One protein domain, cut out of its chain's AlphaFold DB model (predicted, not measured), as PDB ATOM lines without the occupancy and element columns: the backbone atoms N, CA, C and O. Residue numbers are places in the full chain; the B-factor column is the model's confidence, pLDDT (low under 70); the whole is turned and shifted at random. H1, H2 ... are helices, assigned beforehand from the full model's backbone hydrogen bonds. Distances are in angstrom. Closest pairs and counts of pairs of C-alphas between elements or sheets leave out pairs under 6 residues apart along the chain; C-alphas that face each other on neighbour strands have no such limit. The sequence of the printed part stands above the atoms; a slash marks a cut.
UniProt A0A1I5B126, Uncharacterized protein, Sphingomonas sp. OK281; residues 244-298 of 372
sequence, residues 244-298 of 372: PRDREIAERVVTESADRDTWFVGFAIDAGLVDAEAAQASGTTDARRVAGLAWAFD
ATOM      1  N   PRO A 244     -17.158  21.688  28.384       84.00
ATOM      2  CA  PRO A 244     -17.038  22.931  29.152       84.00
ATOM      3  C   PRO A 244     -16.664  22.695  30.621       84.00
ATOM      4  O   PRO A 244     -15.816  23.402  31.165       84.00
ATOM      5  N   ARG A 245     -17.270  21.681  31.252       77.69
ATOM      6  CA  ARG A 245     -17.002  21.313  32.647       77.69
ATOM      7  C   ARG A 245     -15.606  20.716  32.794       77.69
ATOM      8  O   ARG A 245     -14.895  21.058  33.734       77.69
ATOM      9  N   ASP A 246     -15.192  19.871  31.858       78.62
ATOM     10  CA  ASP A 246     -13.855  19.275  31.855       78.62
ATOM     11  C   ASP A 246     -12.764  20.332  31.714       78.62
ATOM     12  O   ASP A 246     -11.742  20.267  32.403       78.62
ATOM     13  N   ARG A 247     -12.997  21.352  30.880       77.19
ATOM     14  CA  ARG A 247     -12.102  22.504  30.771       77.19
ATOM     15  C   ARG A 247     -11.969  23.240  32.105       77.19
ATOM     16  O   ARG A 247     -10.849  23.496  32.542       77.19
ATOM     17  N   GLU A 248     -13.087  23.557  32.758       79.69
ATOM     18  CA  GLU A 248     -13.079  24.222  34.067       79.69
ATOM     19  C   GLU A 248     -12.331  23.383  35.115       79.69
ATOM     20  O   GLU A 248     -11.484  23.897  35.848       79.69
ATOM     21  N   ILE A 249     -12.593  22.074  35.161       75.50
ATOM     22  CA  ILE A 249     -11.906  21.155  36.072       75.50
ATOM     23  C   ILE A 249     -10.410  21.127  35.779       75.50
ATOM     24  O   ILE A 249      -9.623  21.187  36.719       75.50
ATOM     25  N   ALA A 250      -9.995  21.072  34.515       78.38
ATOM     26  CA  ALA A 250      -8.582  21.082  34.153       78.38
ATOM     27  C   ALA A 250      -7.877  22.366  34.630       78.38
ATOM     28  O   ALA A 250      -6.794  22.292  35.216       78.38
ATOM     29  N   GLU A 251      -8.505  23.531  34.451       82.50
ATOM     30  CA  GLU A 251      -7.986  24.824  34.925       82.50
ATOM     31  C   GLU A 251      -7.881  24.865  36.463       82.50
ATOM     32  O   GLU A 251      -6.861  25.295  37.026       82.50
ATOM     33  N   ARG A 252      -8.897  24.340  37.158       81.94
ATOM     34  CA  ARG A 252      -8.898  24.217  38.621       81.94
ATOM     35  C   ARG A 252      -7.841  23.246  39.118       81.94
ATOM     36  O   ARG A 252      -7.125  23.579  40.051       81.94
ATOM     37  N   VAL A 253      -7.679  22.087  38.485       79.88
ATOM     38  CA  VAL A 253      -6.669  21.089  38.863       79.88
ATOM     39  C   VAL A 253      -5.271  21.693  38.814       79.88
ATOM     40  O   VAL A 253      -4.494  21.449  39.732       79.88
ATOM     41  N   VAL A 254      -4.942  22.506  37.807       76.62
ATOM     42  CA  VAL A 254      -3.630  23.170  37.730       76.62
ATOM     43  C   VAL A 254      -3.413  24.117  38.914       76.62
ATOM     44  O   VAL A 254      -2.368  24.059  39.561       76.62
ATOM     45  N   THR A 255      -4.403  24.958  39.215       75.69
ATOM     46  CA  THR A 255      -4.298  25.971  40.279       75.69
ATOM     47  C   THR A 255      -4.334  25.332  41.667       75.69
ATOM     48  O   THR A 255      -3.422  25.506  42.473       75.69
ATOM     49  N   GLU A 256      -5.352  24.516  41.931       86.00
ATOM     50  CA  GLU A 256      -5.590  23.890  43.229       86.00
ATOM     51  C   GLU A 256      -4.541  22.823  43.562       86.00
ATOM     52  O   GLU A 256      -4.249  22.609  44.736       86.00
ATOM     53  N   SER A 257      -3.918  22.172  42.567       80.19
ATOM     54  CA  SER A 257      -2.794  21.259  42.839       80.19
ATOM     55  C   SER A 257      -1.565  22.006  43.347       80.19
ATOM     56  O   SER A 257      -0.878  21.490  44.224       80.19
ATOM     57  N   ALA A 258      -1.295  23.214  42.841       81.38
ATOM     58  CA  ALA A 258      -0.202  24.035  43.355       81.38
ATOM     59  C   ALA A 258      -0.481  24.459  44.804       81.38
ATOM     60  O   ALA A 258       0.368  24.243  45.666       81.38
ATOM     61  N   ASP A 259      -1.691  24.950  45.086       83.06
ATOM     62  CA  ASP A 259      -2.108  25.330  46.442       83.06
ATOM     63  C   ASP A 259      -2.042  24.145  47.416       83.06
ATOM     64  O   ASP A 259      -1.540  24.272  48.537       83.06
ATOM     65  N   ARG A 260      -2.508  22.968  46.979       92.25
ATOM     66  CA  ARG A 260      -2.397  21.713  47.730       92.25
ATOM     67  C   ARG A 260      -0.938  21.404  48.058       92.25
ATOM     68  O   ARG A 260      -0.623  21.102  49.207       92.25
ATOM     69  N   ASP A 261      -0.050  21.459  47.070       92.25
ATOM     70  CA  ASP A 261       1.353  21.101  47.260       92.25
ATOM     71  C   ASP A 261       2.069  22.104  48.179       92.25
ATOM     72  O   ASP A 261       2.798  21.693  49.085       92.25
ATOM     73  N   THR A 262       1.793  23.405  48.031       90.31
ATOM     74  CA  THR A 262       2.262  24.449  48.955       90.31
ATOM     75  C   THR A 262       1.785  24.180  50.381       90.31
ATOM     76  O   THR A 262       2.568  24.290  51.330       90.31
ATOM     77  N   TRP A 263       0.517  23.792  50.549       95.12
ATOM     78  CA  TRP A 263      -0.046  23.467  51.857       95.12
ATOM     79  C   TRP A 263       0.685  22.295  52.520       95.12
ATOM     80  O   TRP A 263       1.057  22.400  53.688       95.12
ATOM     81  N   PHE A 264       0.958  21.208  51.788       91.81
ATOM     82  CA  PHE A 264       1.678  20.050  52.336       91.81
ATOM     83  C   PHE A 264       3.130  20.372  52.706       91.81
ATOM     84  O   PHE A 264       3.612  19.898  53.736       91.81
ATOM     85  N   VAL A 265       3.818  21.202  51.916       92.12
ATOM     86  CA  VAL A 265       5.164  21.685  52.263       92.12
ATOM     87  C   VAL A 265       5.122  22.513  53.551       92.12
ATOM     88  O   VAL A 265       5.914  22.267  54.461       92.12
ATOM     89  N   GLY A 266       4.181  23.456  53.657       89.25
ATOM     90  CA  GLY A 266       3.999  24.275  54.857       89.25
ATOM     91  C   GLY A 266       3.681  23.433  56.092       89.25
ATOM     92  O   GLY A 266       4.313  23.601  57.130       89.25
ATOM     93  N   PHE A 267       2.779  22.458  55.955       93.69
ATOM     94  CA  PHE A 267       2.445  21.518  57.021       93.69
ATOM     95  C   PHE A 267       3.671  20.736  57.509       93.69
ATOM     96  O   PHE A 267       3.872  20.611  58.716       93.69
ATOM     97  N   ALA A 268       4.513  20.232  56.601       91.88
ATOM     98  CA  ALA A 268       5.708  19.475  56.971       91.88
ATOM     99  C   ALA A 268       6.723  20.325  57.761       91.88
ATOM    100  O   ALA A 268       7.348  19.819  58.696       91.88
ATOM    101  N   ILE A 269       6.843  21.613  57.423       92.50
ATOM    102  CA  ILE A 269       7.691  22.573  58.144       92.50
ATOM    103  C   ILE A 269       7.092  22.902  59.517       92.50
ATOM    104  O   ILE A 269       7.781  22.798  60.531       92.50
ATOM    105  N   ASP A 270       5.805  23.252  59.571       92.69
ATOM    106  CA  ASP A 270       5.116  23.640  60.809       92.69
ATOM    107  C   ASP A 270       5.050  22.489  61.824       92.69
ATOM    108  O   ASP A 270       5.159  22.703  63.033       92.69
ATOM    109  N   ALA A 271       4.908  21.254  61.339       92.75
ATOM    110  CA  ALA A 271       4.946  20.050  62.161       92.75
ATOM    111  C   ALA A 271       6.369  19.664  62.611       92.75
ATOM    112  O   ALA A 271       6.525  18.724  63.392       92.75
ATOM    113  N   GLY A 272       7.408  20.363  62.135       91.00
ATOM    114  CA  GLY A 272       8.809  20.068  62.439       91.00
ATOM    115  C   GLY A 272       9.298  18.742  61.857       91.00
ATOM    116  O   GLY A 272      10.268  18.179  62.363       91.00
ATOM    117  N   LEU A 273       8.620  18.222  60.827       89.50
ATOM    118  CA  LEU A 273       9.020  16.996  60.134       89.50
ATOM    119  C   LEU A 273      10.265  17.247  59.277       89.50
ATOM    120  O   LEU A 273      11.141  16.390  59.186       89.50
ATOM    121  N   VAL A 274      10.352  18.440  58.691       90.56
ATOM    122  CA  VAL A 274      11.527  18.960  57.987       90.56
ATOM    123  C   VAL A 274      11.739  20.425  58.333       90.56
ATOM    124  O   VAL A 274      10.801  21.126  58.705       90.56
ATOM    125  N   ASP A 275      12.966  20.914  58.181       92.75
ATOM    126  CA  ASP A 275      13.217  22.354  58.160       92.75
ATOM    127  C   ASP A 275      12.980  22.945  56.755       92.75
ATOM    128  O   ASP A 275      12.844  22.233  55.753       92.75
ATOM    129  N   ALA A 276      12.904  24.277  56.677       88.19
ATOM    130  CA  ALA A 276      12.623  24.983  55.427       88.19
ATOM    131  C   ALA A 276      13.719  24.794  54.362       88.19
ATOM    132  O   ALA A 276      13.433  24.850  53.167       88.19
ATOM    133  N   GLU A 277      14.966  24.557  54.775       90.69
ATOM    134  CA  GLU A 277      16.093  24.372  53.860       90.69
ATOM    135  C   GLU A 277      16.058  22.970  53.234       90.69
ATOM    136  O   GLU A 277      16.183  22.828  52.016       90.69
ATOM    137  N   ALA A 278      15.770  21.946  54.036       86.06
ATOM    138  CA  ALA A 278      15.542  20.574  53.601       86.06
ATOM    139  C   ALA A 278      14.306  20.457  52.693       86.06
ATOM    140  O   ALA A 278      14.343  19.761  51.671       86.06
ATOM    141  N   ALA A 279      13.232  21.188  53.005       85.06
ATOM    142  CA  ALA A 279      12.072  21.290  52.126       85.06
ATOM    143  C   ALA A 279      12.461  21.890  50.765       85.06
ATOM    144  O   ALA A 279      12.111  21.328  49.727       85.06
ATOM    145  N   GLN A 280      13.244  22.973  50.746       87.62
ATOM    146  CA  GLN A 280      13.721  23.601  49.509       87.62
ATOM    147  C   GLN A 280      14.641  22.672  48.696       87.62
ATOM    148  O   GLN A 280      14.561  22.637  47.468       87.62
ATOM    149  N   ALA A 281      15.494  21.897  49.372       87.44
ATOM    150  CA  ALA A 281      16.409  20.944  48.748       87.44
ATOM    151  C   ALA A 281      15.691  19.741  48.108       87.44
ATOM    152  O   ALA A 281      16.216  19.142  47.170       87.44
ATOM    153  N   SER A 282      14.480  19.415  48.571       85.12
ATOM    154  CA  SER A 282      13.691  18.275  48.079       85.12
ATOM    155  C   SER A 282      13.138  18.479  46.662       85.12
ATOM    156  O   SER A 282      12.727  17.520  46.013       85.12
ATOM    157  N   GLY A 283      13.130  19.712  46.141       86.25
ATOM    158  CA  GLY A 283      12.664  19.974  44.784       86.25
ATOM    159  C   GLY A 283      12.542  21.451  44.416       86.25
ATOM    160  O   GLY A 283      12.323  22.327  45.250       86.25
ATOM    161  N   THR A 284      12.630  21.737  43.115       82.25
ATOM    162  CA  THR A 284      12.525  23.108  42.580       82.25
ATOM    163  C   THR A 284      11.093  23.646  42.552       82.25
ATOM    164  O   THR A 284      10.904  24.856  42.518       82.25
ATOM    165  N   THR A 285      10.093  22.764  42.571       90.62
ATOM    166  CA  THR A 285       8.660  23.091  42.612       90.62
ATOM    167  C   THR A 285       8.021  22.431  43.822       90.62
ATOM    168  O   THR A 285       8.505  21.391  44.266       90.62
ATOM    169  N   ASP A 286       6.921  22.986  44.323       87.81
ATOM    170  CA  ASP A 286       6.221  22.446  45.494       87.81
ATOM    171  C   ASP A 286       5.798  20.990  45.272       87.81
ATOM    172  O   ASP A 286       6.083  20.152  46.118       87.81
ATOM    173  N   ALA A 287       5.301  20.643  44.080       86.31
ATOM    174  CA  ALA A 287       5.024  19.257  43.692       86.31
ATOM    175  C   ALA A 287       6.234  18.320  43.864       86.31
ATOM    176  O   ALA A 287       6.119  17.216  44.396       86.31
ATOM    177  N   ARG A 288       7.427  18.759  43.434       88.69
ATOM    178  CA  ARG A 288       8.659  17.973  43.600       88.69
ATOM    179  C   ARG A 288       9.108  17.920  45.051       88.69
ATOM    180  O   ARG A 288       9.606  16.882  45.466       88.69
ATOM    181  N   ARG A 289       8.910  18.998  45.815       91.00
ATOM    182  CA  ARG A 289       9.189  19.004  47.255       91.00
ATOM    183  C   ARG A 289       8.285  18.012  47.964       91.00
ATOM    184  O   ARG A 289       8.807  17.171  48.675       91.00
ATOM    185  N   VAL A 290       6.976  18.026  47.709       89.75
ATOM    186  CA  VAL A 290       6.033  17.044  48.261       89.75
ATOM    187  C   VAL A 290       6.460  15.620  47.908       89.75
ATOM    188  O   VAL A 290       6.543  14.787  48.802       89.75
ATOM    189  N   ALA A 291       6.798  15.339  46.646       88.56
ATOM    190  CA  ALA A 291       7.254  14.009  46.240       88.56
ATOM    191  C   ALA A 291       8.568  13.586  46.927       88.56
ATOM    192  O   ALA A 291       8.681  12.455  47.395       88.56
ATOM    193  N   GLY A 292       9.550  14.488  47.016       87.19
ATOM    194  CA  GLY A 292      10.824  14.228  47.689       87.19
ATOM    195  C   GLY A 292      10.664  14.024  49.196       87.19
ATOM    196  O   GLY A 292      11.241  13.096  49.757       87.19
ATOM    197  N   LEU A 293       9.820  14.838  49.837       88.88
ATOM    198  CA  LEU A 293       9.460  14.700  51.245       88.88
ATOM    199  C   LEU A 293       8.731  13.379  51.495       88.88
ATOM    200  O   LEU A 293       9.107  12.643  52.399       88.88
ATOM    201  N   ALA A 294       7.740  13.037  50.669       87.31
ATOM    202  CA  ALA A 294       7.019  11.774  50.776       87.31
ATOM    203  C   ALA A 294       7.970  10.573  50.675       87.31
ATOM    204  O   ALA A 294       7.876   9.665  51.490       87.31
ATOM    205  N   TRP A 295       8.931  10.602  49.745       84.81
ATOM    206  CA  TRP A 295       9.940   9.547  49.624       84.81
ATOM    207  C   TRP A 295      10.869   9.463  50.845       84.81
ATOM    208  O   TRP A 295      11.255   8.372  51.246       84.81
ATOM    209  N   ALA A 296      11.209  10.597  51.463       83.12
ATOM    210  CA  ALA A 296      12.027  10.627  52.675       83.12
ATOM    211  C   ALA A 296      11.289  10.093  53.919       83.12
ATOM    212  O   ALA A 296      11.936   9.600  54.845       83.12
ATOM    213  N   PHE A 297       9.957  10.200  53.944       81.94
ATOM    214  CA  PHE A 297       9.107   9.701  55.029       81.94
ATOM    215  C   PHE A 297       8.525   8.311  54.781       81.94
ATOM    216  O   PHE A 297       7.960   7.738  55.712       81.94
ATOM    217  N   ASP A 298       8.664   7.765  53.572       80.88
ATOM    218  CA  ASP A 298       8.290   6.386  53.284       80.88
ATOM    219  C   ASP A 298       9.355   5.467  53.914       80.88
ATOM    220  O   ASP A 298      10.504   5.447  53.452       80.88
TER     221      ASP A 298
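AT A GLANCE: This is residues 244 to 298 of the 372 residues of an uncharacterized protein of Sphingomonas sp. OK281 (UniProt A0A1I5B126). One long helix, H1, makes the length of this domain, and two shorter helices, H2 and H3, gather near its C-terminal half to make a small compact head. The first part of H1, residues 244 to 256, sticks out from that head as a free arm. The printed part has 55 residues with three named helices, in the order H1, H2, H3, and no named strand; the class is all helix. The whole is loose, with a radius of gyration of the C-alphas of 13.0 A, and it spans 42 by 19 by 17 A, the arm making the length.

HOW THE PARTS SIT: The longest helix is H1, residues 244 to 270, which has a kink of 27 degrees near residue 254. H3, residues 286 to 297, touches H1 at a steep tilt of 50 degrees, and the two run the same way. Their closest C-alphas are those of Asp 261 and Asp 286, 5.4 A apart; H1 touches H3 with residues 258 to 265 alone, and H3 touches H1 with residues 286 to 290 alone. H2, residues 276 to 281, only just touches H1, with 3 pairs of C-alphas within 8 A, the closest being those of Ile 269 and Ala 276, 6.1 A apart. H1 touches H2 with residues 265 to 269 alone. The lines of H1 and H2 stand at a steep tilt of 60 degrees, and the helices run opposite ways. H2 and H3 touch and are about perpendicular, at 84 degrees; their closest C-alphas are those of Ala 279 and Arg 289, 6.1 A apart, and H3 touches H2 with residues 289 to 293 alone. The helix packing is mostly crossed, with 0 of the 3 touching pairs at a shallow tilt. In H2 and H3 every O i to N i+4 pair is within hydrogen-bond range, and in H1 22 of 23 are.

IN THESE COORDINATES: H1 begins at C-alpha 244, at (-17.038, 22.931, 29.152), and reaches C-alpha 270 at (5.116, 23.640, 60.809), 38.6 A from first to last C-alpha. H2 begins at C-alpha 276 and measures 8.7 A to C-alpha 281. H3 measures 16.2 A and ends at C-alpha 297, at (9.107, 9.701, 55.029).

THE WHOLE: The two C-alphas farthest apart are those of Pro 244 and Gly 272, at 42.2 A. Without residues 244 to 256, which stand free, the body has 42 residues, spans 22 by 19 by 17 A and has a radius of gyration of 8.8 A. The links H1 to H2, of 5 residues, and H2 to H3, of 4 residues, are tight. The printed part has no cut. The mean pLDDT of the printed part is 86.3, and no printed residue is under 70.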